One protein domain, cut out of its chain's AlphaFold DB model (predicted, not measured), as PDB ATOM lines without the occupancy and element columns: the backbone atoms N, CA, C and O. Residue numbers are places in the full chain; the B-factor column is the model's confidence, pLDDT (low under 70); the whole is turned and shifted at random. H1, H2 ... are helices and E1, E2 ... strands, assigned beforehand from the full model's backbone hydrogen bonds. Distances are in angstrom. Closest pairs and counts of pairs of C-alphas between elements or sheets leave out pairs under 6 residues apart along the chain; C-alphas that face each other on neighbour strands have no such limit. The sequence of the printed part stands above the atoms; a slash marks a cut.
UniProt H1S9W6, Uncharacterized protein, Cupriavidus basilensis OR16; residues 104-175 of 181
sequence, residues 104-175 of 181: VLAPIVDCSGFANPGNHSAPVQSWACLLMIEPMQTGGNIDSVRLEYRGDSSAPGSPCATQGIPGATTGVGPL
ATOM      1  N   VAL A 104     -36.636   9.593   0.896       88.81
ATOM      2  CA  VAL A 104     -37.706  10.585   0.771       88.81
ATOM      3  C   VAL A 104     -37.552  11.685   1.806       88.81
ATOM      4  O   VAL A 104     -37.075  11.460   2.918       88.81
ATOM      5  N   LEU A 105     -37.982  12.882   1.423       87.88
ATOM      6  CA  LEU A 105     -38.036  14.037   2.304       87.88
ATOM      7  C   LEU A 105     -39.421  14.136   2.936       87.88
ATOM      8  O   LEU A 105     -40.431  14.091   2.233       87.88
ATOM      9  N   ALA A 106     -39.461  14.305   4.254       87.31
ATOM     10  CA  ALA A 106     -40.685  14.605   4.985       87.31
ATOM     11  C   ALA A 106     -40.516  15.905   5.778       87.31
ATOM     12  O   ALA A 106     -39.479  16.089   6.413       87.31
ATOM     13  N   PRO A 107     -41.497  16.819   5.758       86.00
ATOM     14  CA  PRO A 107     -41.385  18.061   6.503       86.00
ATOM     15  C   PRO A 107     -41.516  17.796   8.003       86.00
ATOM     16  O   PRO A 107     -42.413  17.081   8.449       86.00
ATOM     17  N   ILE A 108     -40.641  18.427   8.776       85.31
ATOM     18  CA  ILE A 108     -40.761  18.554  10.225       85.31
ATOM     19  C   ILE A 108     -41.495  19.870  10.490       85.31
ATOM     20  O   ILE A 108     -41.072  20.928  10.023       85.31
ATOM     21  N   VAL A 109     -42.617  19.801  11.203       84.31
ATOM     22  CA  VAL A 109     -43.500  20.944  11.482       84.31
ATOM     23  C   VAL A 109     -43.729  21.099  12.980       84.31
ATOM     24  O   VAL A 109     -43.733  20.115  13.723       84.31
ATOM     25  N   ASP A 110     -43.976  22.334  13.415       83.44
ATOM     26  CA  ASP A 110     -44.420  22.597  14.784       83.44
ATOM     27  C   ASP A 110     -45.858  22.106  14.983       83.44
ATOM     28  O   ASP A 110     -46.807  22.673  14.434       83.44
ATOM     29  N   CYS A 111     -46.034  21.066  15.794       80.88
ATOM     30  CA  CYS A 111     -47.356  20.501  16.044       80.88
ATOM     31  C   CYS A 111     -48.269  21.443  16.848       80.88
ATOM     32  O   CYS A 111     -49.489  21.302  16.773       80.88
ATOM     33  N   SER A 112     -47.715  22.437  17.559       81.88
ATOM     34  CA  SER A 112     -48.515  23.457  18.250       81.88
ATOM     35  C   SER A 112     -49.329  24.321  17.279       81.88
ATOM     36  O   SER A 112     -50.408  24.795  17.637       81.88
ATOM     37  N   GLY A 113     -48.891  24.437  16.018       73.94
ATOM     38  CA  GLY A 113     -49.643  25.114  14.961       73.94
ATOM     39  C   GLY A 113     -51.018  24.490  14.706       73.94
ATOM     40  O   GLY A 113     -51.956  25.205  14.357       73.94
ATOM     41  N   PHE A 114     -51.185  23.190  14.966       77.94
ATOM     42  CA  PHE A 114     -52.459  22.481  14.803       77.94
ATOM     43  C   PHE A 114     -53.329  22.465  16.069       77.94
ATOM     44  O   PHE A 114     -54.424  21.909  16.044       77.94
ATOM     45  N   ALA A 115     -52.875  23.053  17.182       78.38
ATOM     46  CA  ALA A 115     -53.613  23.034  18.448       78.38
ATOM     47  C   ALA A 115     -54.887  23.902  18.422       78.38
ATOM     48  O   ALA A 115     -55.794  23.690  19.227       78.38
ATOM     49  N   ASN A 116     -54.971  24.862  17.497       76.06
ATOM     50  CA  ASN A 116     -56.130  25.737  17.342       76.06
ATOM     51  C   ASN A 116     -57.162  25.117  16.382       76.06
ATOM     52  O   ASN A 116     -56.842  24.915  15.205       76.06
ATOM     53  N   PRO A 117     -58.411  24.865  16.828       73.00
ATOM     54  CA  PRO A 117     -59.480  24.390  15.954       73.00
ATOM     55  C   PRO A 117     -59.660  25.318  14.743       73.00
ATOM     56  O   PRO A 117     -59.812  26.527  14.900       73.00
ATOM     57  N   GLY A 118     -59.635  24.752  13.533       71.56
ATOM     58  CA  GLY A 118     -59.749  25.499  12.274       71.56
ATOM     59  C   GLY A 118     -58.422  25.971  11.670       71.56
ATOM     60  O   GLY A 118     -58.425  26.439  10.531       71.56
ATOM     61  N   ASN A 119     -57.287  25.813  12.366       71.25
ATOM     62  CA  ASN A 119     -55.977  26.003  11.752       71.25
ATOM     63  C   ASN A 119     -55.460  24.686  11.155       71.25
ATOM     64  O   ASN A 119     -55.242  23.702  11.862       71.25
ATOM     65  N   HIS A 120     -55.254  24.678   9.840       70.25
ATOM     66  CA  HIS A 120     -54.815  23.503   9.077       70.25
ATOM     67  C   HIS A 120     -53.425  23.687   8.458       70.25
ATOM     68  O   HIS A 120     -53.026  22.921   7.580       70.25
ATOM     69  N   SER A 121     -52.684  24.705   8.895       71.88
ATOM     70  CA  SER A 121     -51.330  24.985   8.433       71.88
ATOM     71  C   SER A 121     -50.360  25.097   9.607       71.88
ATOM     72  O   SER A 121     -50.665  25.667  10.655       71.88
ATOM     73  N   ALA A 122     -49.165  24.551   9.405       78.25
ATOM     74  CA  ALA A 122     -48.021  24.729  10.284       78.25
ATOM     75  C   ALA A 122     -46.784  25.003   9.416       78.25
ATOM     76  O   ALA A 122     -46.641  24.378   8.357       78.25
ATOM     77  N   PRO A 123     -45.907  25.941   9.813       78.94
ATOM     78  CA  PRO A 123     -44.682  26.203   9.074       78.94
ATOM     79  C   PRO A 123     -43.752  24.985   9.120       78.94
ATOM     80  O   PRO A 123     -43.612  24.324  10.153       78.94
ATOM     81  N   VAL A 124     -43.096  24.709   7.990       81.25
ATOM     82  CA  VAL A 124     -42.029  23.705   7.901       81.25
ATOM     83  C   VAL A 124     -40.780  24.270   8.572       81.25
ATOM     84  O   VAL A 124     -40.279  25.313   8.160       81.25
ATOM     85  N   GLN A 125     -40.297  23.591   9.610       84.75
ATOM     86  CA  GLN A 125     -39.098  23.971  10.360       84.75
ATOM     87  C   GLN A 125     -37.833  23.403   9.716       84.75
ATOM     88  O   GLN A 125     -36.834  24.103   9.576       84.75
ATOM     89  N   SER A 126     -37.884  22.136   9.307       85.06
ATOM     90  CA  SER A 126     -36.815  21.475   8.565       85.06
ATOM     91  C   SER A 126     -37.359  20.266   7.802       85.06
ATOM     92  O   SER A 126     -38.571  20.039   7.751       85.06
ATOM     93  N   TRP A 127     -36.473  19.500   7.170       85.69
ATOM     94  CA  TRP A 127     -36.835  18.325   6.387       85.69
ATOM     95  C   TRP A 127     -36.099  17.102   6.924       85.69
ATOM     96  O   TRP A 127     -34.876  17.083   7.019       85.69
ATOM     97  N   ALA A 128     -36.847  16.060   7.259       90.00
ATOM     98  CA  ALA A 128     -36.314  14.757   7.610       90.00
ATOM     99  C   ALA A 128     -35.926  13.994   6.343       90.00
ATOM    100  O   ALA A 128     -36.714  13.907   5.400       90.00
ATOM    101  N   CYS A 129     -34.749  13.377   6.358       91.12
ATOM    102  CA  CYS A 129     -34.403  12.326   5.418       91.12
ATOM    103  C   CYS A 129     -34.911  10.986   5.953       91.12
ATOM    104  O   CYS A 129     -34.525  10.560   7.044       91.12
ATOM    105  N   LEU A 130     -35.768  10.314   5.192       93.69
ATOM    106  CA  LEU A 130     -36.359   9.035   5.567       93.69
ATOM    107  C   LEU A 130     -36.033   7.972   4.523       93.69
ATOM    108  O   LEU A 130     -36.099   8.224   3.323       93.69
ATOM    109  N   LEU A 131     -35.738   6.760   4.982       95.25
ATOM    110  CA  LEU A 131     -35.684   5.573   4.144       95.25
ATOM    111  C   LEU A 131     -36.998   4.797   4.277       95.25
ATOM    112  O   LEU A 131     -37.382   4.376   5.367       95.25
ATOM    113  N   MET A 132     -37.669   4.557   3.155       95.19
ATOM    114  CA  MET A 132     -38.806   3.640   3.063       95.19
ATOM    115  C   MET A 132     -38.292   2.210   3.183       95.19
ATOM    116  O   MET A 132     -37.584   1.749   2.287       95.19
ATOM    117  N   ILE A 133     -38.618   1.496   4.262       95.56
ATOM    118  CA  ILE A 133     -38.007   0.186   4.548       95.56
ATOM    119  C   ILE A 133     -38.888  -1.016   4.198       95.56
ATOM    120  O   ILE A 133     -38.343  -2.070   3.859       95.56
ATOM    121  N   GLU A 134     -40.211  -0.856   4.156       93.56
ATOM    122  CA  GLU A 134     -41.128  -1.937   3.780       93.56
ATOM    123  C   GLU A 134     -42.283  -1.498   2.859       93.56
ATOM    124  O   GLU A 134     -42.702  -0.336   2.895       93.56
ATOM    125  N   PRO A 135     -42.792  -2.407   2.007       92.75
ATOM    126  CA  PRO A 135     -43.997  -2.187   1.218       92.75
ATOM    127  C   PRO A 135     -45.247  -1.962   2.075       92.75
ATOM    128  O   PRO A 135     -45.361  -2.447   3.198       92.75
ATOM    129  N   MET A 136     -46.236  -1.305   1.480       90.62
ATOM    130  CA  MET A 136     -47.599  -1.222   1.984       90.62
ATOM    131  C   MET A 136     -48.355  -2.524   1.725       90.62
ATOM    132  O   MET A 136     -48.323  -3.086   0.626       90.62
ATOM    133  N   GLN A 137     -49.117  -2.970   2.718       88.38
ATOM    134  CA  GLN A 137     -50.080  -4.047   2.523       88.38
ATOM    135  C   GLN A 137     -51.270  -3.565   1.676       88.38
ATOM    136  O   GLN A 137     -51.581  -2.370   1.603       88.38
ATOM    137  N   THR A 138     -51.954  -4.501   1.021       80.50
ATOM    138  CA  THR A 138     -53.187  -4.207   0.284       80.50
ATOM    139  C   THR A 138     -54.231  -3.571   1.202       80.50
ATOM    140  O   THR A 138     -54.331  -3.894   2.381       80.50
ATOM    141  N   GLY A 139     -55.008  -2.639   0.645       70.06
ATOM    142  CA  GLY A 139     -55.994  -1.854   1.389       70.06
ATOM    143  C   GLY A 139     -55.440  -0.547   1.956       70.06
ATOM    144  O   GLY A 139     -56.218   0.237   2.489       70.06
ATOM    145  N   GLY A 140     -54.134  -0.285   1.794       62.75
ATOM    146  CA  GLY A 140     -53.519   0.982   2.192       62.75
ATOM    147  C   GLY A 140     -53.412   1.145   3.705       62.75
ATOM    148  O   GLY A 140     -53.503   2.266   4.197       62.75
ATOM    149  N   ASN A 141     -53.252   0.039   4.441       67.50
ATOM    150  CA  ASN A 141     -53.085   0.092   5.888       67.50
ATOM    151  C   ASN A 141     -51.782   0.833   6.236       67.50
ATOM    152  O   ASN A 141     -50.686   0.294   6.104       67.50
ATOM    153  N   ILE A 142     -51.922   2.093   6.644       60.34
ATOM    154  CA  ILE A 142     -50.830   2.985   7.041       60.34
ATOM    155  C   ILE A 142     -50.153   2.515   8.333       60.34
ATOM    156  O   ILE A 142     -48.941   2.677   8.463       60.34
ATOM    157  N   ASP A 143     -50.888   1.859   9.236       61.53
ATOM    158  CA  ASP A 143     -50.348   1.373  10.514       61.53
ATOM    159  C   ASP A 143     -49.328   0.239  10.325       61.53
ATOM    160  O   ASP A 143     -48.637  -0.156  11.263       61.53
ATOM    161  N   SER A 144     -49.214  -0.296   9.103       66.88
ATOM    162  CA  SER A 144     -48.313  -1.394   8.770       66.88
ATOM    163  C   SER A 144     -47.053  -0.968   8.015       66.88
ATOM    164  O   SER A 144     -46.433  -1.822   7.385       66.88
ATOM    165  N   VAL A 145     -46.730   0.327   7.973       80.44
ATOM    166  CA  VAL A 145     -45.633   0.847   7.150       80.44
ATOM    167  C   VAL A 145     -44.603   1.546   8.015       80.44
ATOM    168  O   VAL A 145     -44.892   2.550   8.662       80.44
ATOM    169  N   ARG A 146     -43.371   1.048   7.977       89.75
ATOM    170  CA  ARG A 146     -42.248   1.645   8.694       89.75
ATOM    171  C   ARG A 146     -41.319   2.434   7.785       89.75
ATOM    172  O   ARG A 146     -41.107   2.131   6.606       89.75
ATOM    173  N   LEU A 147     -40.730   3.450   8.398       92.56
ATOM    174  CA  LEU A 147     -39.733   4.346   7.834       92.56
ATOM    175  C   LEU A 147     -38.539   4.377   8.785       92.56
ATOM    176  O   LEU A 147     -38.707   4.337  10.003       92.56
ATOM    177  N   GLU A 148     -37.339   4.483   8.232       94.62
ATOM    178  CA  GLU A 148     -36.125   4.696   9.013       94.62
ATOM    179  C   GLU A 148     -35.678   6.154   8.889       94.62
ATOM    180  O   GLU A 148     -35.428   6.645   7.788       94.62
ATOM    181  N   TYR A 149     -35.568   6.849  10.023       93.31
ATOM    182  CA  TYR A 149     -35.050   8.214  10.070       93.31
ATOM    183  C   TYR A 149     -33.536   8.223   9.858       93.31
ATOM    184  O   TYR A 149     -32.794   7.554  10.576       93.31
ATOM    185  N   ARG A 150     -33.076   8.994   8.870       92.44
ATOM    186  CA  ARG A 150     -31.663   9.104   8.481       92.44
ATOM    187  C   ARG A 150     -31.012  10.419   8.901       92.44
ATOM    188  O   ARG A 150     -29.827  10.605   8.642       92.44
ATOM    189  N   GLY A 151     -31.757  11.300   9.563       88.56
ATOM    190  CA  GLY A 151     -31.282  12.608  10.004       88.56
ATOM    191  C   GLY A 151     -31.966  13.763   9.284       88.56
ATOM    192  O   GLY A 151     -32.854  13.568   8.451       88.56
ATOM    193  N   ASP A 152     -31.529  14.976   9.610       85.12
ATOM    194  CA  ASP A 152     -31.946  16.177   8.893       85.12
ATOM    195  C   ASP A 152     -31.399  16.130   7.456       85.12
ATOM    196  O   ASP A 152     -30.263  15.709   7.208       85.12
ATOM    197  N   SER A 153     -32.206  16.529   6.478       82.19
ATOM    198  CA  SER A 153     -31.803  16.505   5.076       82.19
ATOM    199  C   SER A 153     -30.672  17.485   4.780       82.19
ATOM    200  O   SER A 153     -29.923  17.261   3.838       82.19
ATOM    201  N   SER A 154     -30.547  18.562   5.561       79.19
ATOM    202  CA  SER A 154     -29.504  19.580   5.408       79.19
ATOM    203  C   SER A 154     -28.173  19.213   6.070       79.19
ATOM    204  O   SER A 154     -27.174  19.896   5.841       79.19
ATOM    205  N   ALA A 155     -28.129  18.133   6.860       81.31
ATOM    206  CA  ALA A 155     -26.913  17.705   7.538       81.31
ATOM    207  C   ALA A 155     -25.825  17.247   6.538       81.31
ATOM    208  O   ALA A 155     -26.135  16.550   5.563       81.31
ATOM    209  N   PRO A 156     -24.536  17.564   6.780       78.31
ATOM    210  CA  PRO A 156     -23.434  17.040   5.976       78.31
ATOM    211  C   PRO A 156     -23.458  15.508   5.919       78.31
ATOM    212  O   PRO A 156     -23.538  14.839   6.946       78.31
ATOM    213  N   GLY A 157     -23.388  14.948   4.708       78.56
ATOM    214  CA  GLY A 157     -23.449  13.498   4.495       78.56
ATOM    215  C   GLY A 157     -24.860  12.897   4.523       78.56
ATOM    216  O   GLY A 157     -24.986  11.678   4.419       78.56
ATOM    217  N   SER A 158     -25.916  13.714   4.626       83.25
ATOM    218  CA  SER A 158     -27.294  13.228   4.529       83.25
ATOM    219  C   SER A 158     -27.537  12.559   3.172       83.25
ATOM    220  O   SER A 158     -27.260  13.163   2.133       83.25
ATOM    221  N   PRO A 159     -28.089  11.336   3.124       83.00
ATOM    222  CA  PRO A 159     -28.305  10.648   1.855       83.00
ATOM    223  C   PRO A 159     -29.435  11.269   1.019       83.00
ATOM    224  O   PRO A 159     -29.529  10.992  -0.172       83.00
ATOM    225  N   CYS A 160     -30.262  12.144   1.606       81.31
ATOM    226  CA  CYS A 160     -31.274  12.907   0.874       81.31
ATOM    227  C   CYS A 160     -30.756  14.246   0.315       81.31
ATOM    228  O   CYS A 160     -31.470  14.889  -0.450       81.31
ATOM    229  N   ALA A 161     -29.523  14.656   0.637       68.12
ATOM    230  CA  ALA A 161     -28.895  15.883   0.130       68.12
ATOM    231  C   ALA A 161     -28.863  15.948  -1.410       68.12
ATOM    232  O   ALA A 161     -29.067  16.994  -2.025       68.12
ATOM    233  N   THR A 162     -28.643  14.805  -2.058       61.59
ATOM    234  CA  THR A 162     -28.542  14.697  -3.520       61.59
ATOM    235  C   THR A 162     -29.897  14.642  -4.227       61.59
ATOM    236  O   THR A 162     -29.943  14.836  -5.438       61.59
ATOM    237  N   GLN A 163     -30.995  14.431  -3.490       56.12
ATOM    238  CA  GLN A 163     -32.364  14.387  -4.031       56.12
ATOM    239  C   GLN A 163     -32.969  15.783  -4.251       56.12
ATOM    240  O   GLN A 163     -34.087  15.909  -4.745       56.12
ATOM    241  N   GLY A 164     -32.209  16.828  -3.915       51.00
ATOM    242  CA  GLY A 164     -32.640  18.211  -3.976       51.00
ATOM    243  C   GLY A 164     -33.394  18.604  -2.711       51.00
ATOM    244  O   GLY A 164     -34.465  18.076  -2.419       51.00
ATOM    245  N   ILE A 165     -32.821  19.524  -1.936       51.56
ATOM    246  CA  ILE A 165     -33.428  19.984  -0.684       51.56
ATOM    247  C   ILE A 165     -34.367  21.151  -1.007       51.56
ATOM    248  O   ILE A 165     -33.938  22.131  -1.627       51.56
ATOM    249  N   PRO A 166     -35.634  21.103  -0.570       50.66
ATOM    250  CA  PRO A 166     -36.519  22.250  -0.617       50.66
ATOM    251  C   PRO A 166     -35.981  23.423   0.211       50.66
ATOM    252  O   PRO A 166     -35.932  23.356   1.437       50.66
ATOM    253  N   GLY A 167     -35.623  24.518  -0.462       48.81
ATOM    254  CA  GLY A 167     -35.717  25.886   0.064       48.81
ATOM    255  C   GLY A 167     -34.977  26.264   1.356       48.81
ATOM    256  O   GLY A 167     -35.268  27.332   1.888       48.81
ATOM    257  N   ALA A 168     -34.033  25.477   1.872       43.59
ATOM    258  CA  ALA A 168     -33.190  25.921   2.982       43.59
ATOM    259  C   ALA A 168     -31.957  26.650   2.429       43.59
ATOM    260  O   ALA A 168     -31.154  26.053   1.715       43.59
ATOM    261  N   THR A 169     -31.761  27.922   2.786       45.75
ATOM    262  CA  THR A 169     -30.571  28.722   2.418       45.75
ATOM    263  C   THR A 169     -29.249  28.133   2.935       45.75
ATOM    264  O   THR A 169     -28.177  28.586   2.540       45.75
ATOM    265  N   THR A 170     -29.323  27.110   3.791       47.41
ATOM    266  CA  THR A 170     -28.210  26.356   4.385       47.41
ATOM    267  C   THR A 170     -28.150  24.886   3.940       47.41
ATOM    268  O   THR A 170     -27.337  24.125   4.460       47.41
ATOM    269  N   GLY A 171     -29.007  24.454   3.007       45.25
ATOM    270  CA  GLY A 171     -29.081  23.060   2.568       45.25
ATOM    271  C   GLY A 171     -27.868  22.623   1.741       45.25
ATOM    272  O   GLY A 171     -27.486  23.283   0.778       45.25
ATOM    273  N   VAL A 172     -27.285  21.470   2.080       45.34
ATOM    274  CA  VAL A 172     -26.279  20.794   1.250       45.34
ATOM    275  C   VAL A 172     -27.011  20.031   0.138       45.34
ATOM    276  O   VAL A 172     -27.503  18.940   0.378       45.34
ATOM    277  N   GLY A 173     -27.142  20.600  -1.064       46.91
ATOM    278  CA  GLY A 173     -27.804  19.940  -2.204       46.91
ATOM    279  C   GLY A 173     -28.351  20.922  -3.247       46.91
ATOM    280  O   GLY A 173     -28.461  22.110  -2.946       46.91
ATOM    281  N   PRO A 174     -28.705  20.479  -4.472       44.56
ATOM    282  CA  PRO A 174     -29.375  21.344  -5.442       44.56
ATOM    283  C   PRO A 174     -30.669  21.896  -4.836       44.56
ATOM    284  O   PRO A 174     -31.544  21.132  -4.431       44.56
ATOM    285  N   LEU A 175     -30.791  23.219  -4.747       45.94
ATOM    286  CA  LEU A 175     -32.017  23.854  -4.275       45.94
ATOM    287  C   LEU A 175     -33.097  23.662  -5.337       45.94
ATOM    288  O   LEU A 175     -32.987  24.189  -6.444       45.94
TER     289      LEU A 175
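AT A GLANCE: This is residues 104 to 175 of the 181 residues of an uncharacterized protein of Cupriavidus basilensis OR16 (UniProt H1S9W6). With little regular structure, this is a twisted sheet of three strands from which residues 115 to 120 and 138 to 143 stick out as loops, while residues 153 to 175 wind on with no named element. The 72 printed residues run E1, H1, E2, E3; the sheet's order is E1, E2, E3, antiparallel. The class is mostly strand, with 25 residues in named elements; the whole is loose, radius of gyration 14.6 A, spanning 36 by 34 by 16 A.

HOW THE PARTS SIT: Begin at E1, residues 104 to 109, antiparallel to E2, residues 124 to 132; N 104 and O 130 are 2.8 A apart. Between them H1, residues 111 to 114, is not on the sheet; its one O i to N i+3 pair is within range. E2 and E3, residues 147 to 152, form a hairpin; N 129 and O 151 are 2.8 A apart.

IN THESE COORDINATES: Find C-alpha 104 at (-37.706, 10.585, 0.771); E1 runs 16.0 A, E2 20.9 A, E3 14.2 A to C-alpha 152 at (-31.946, 16.177, 8.893).

THE WHOLE: C-alphas 138 and 169, the farthest apart, are 40.0 A apart. The printed part has no cut; the link E2 to E3 is long. Residues 140 to 144 and 161 to 175 have pLDDT under 70.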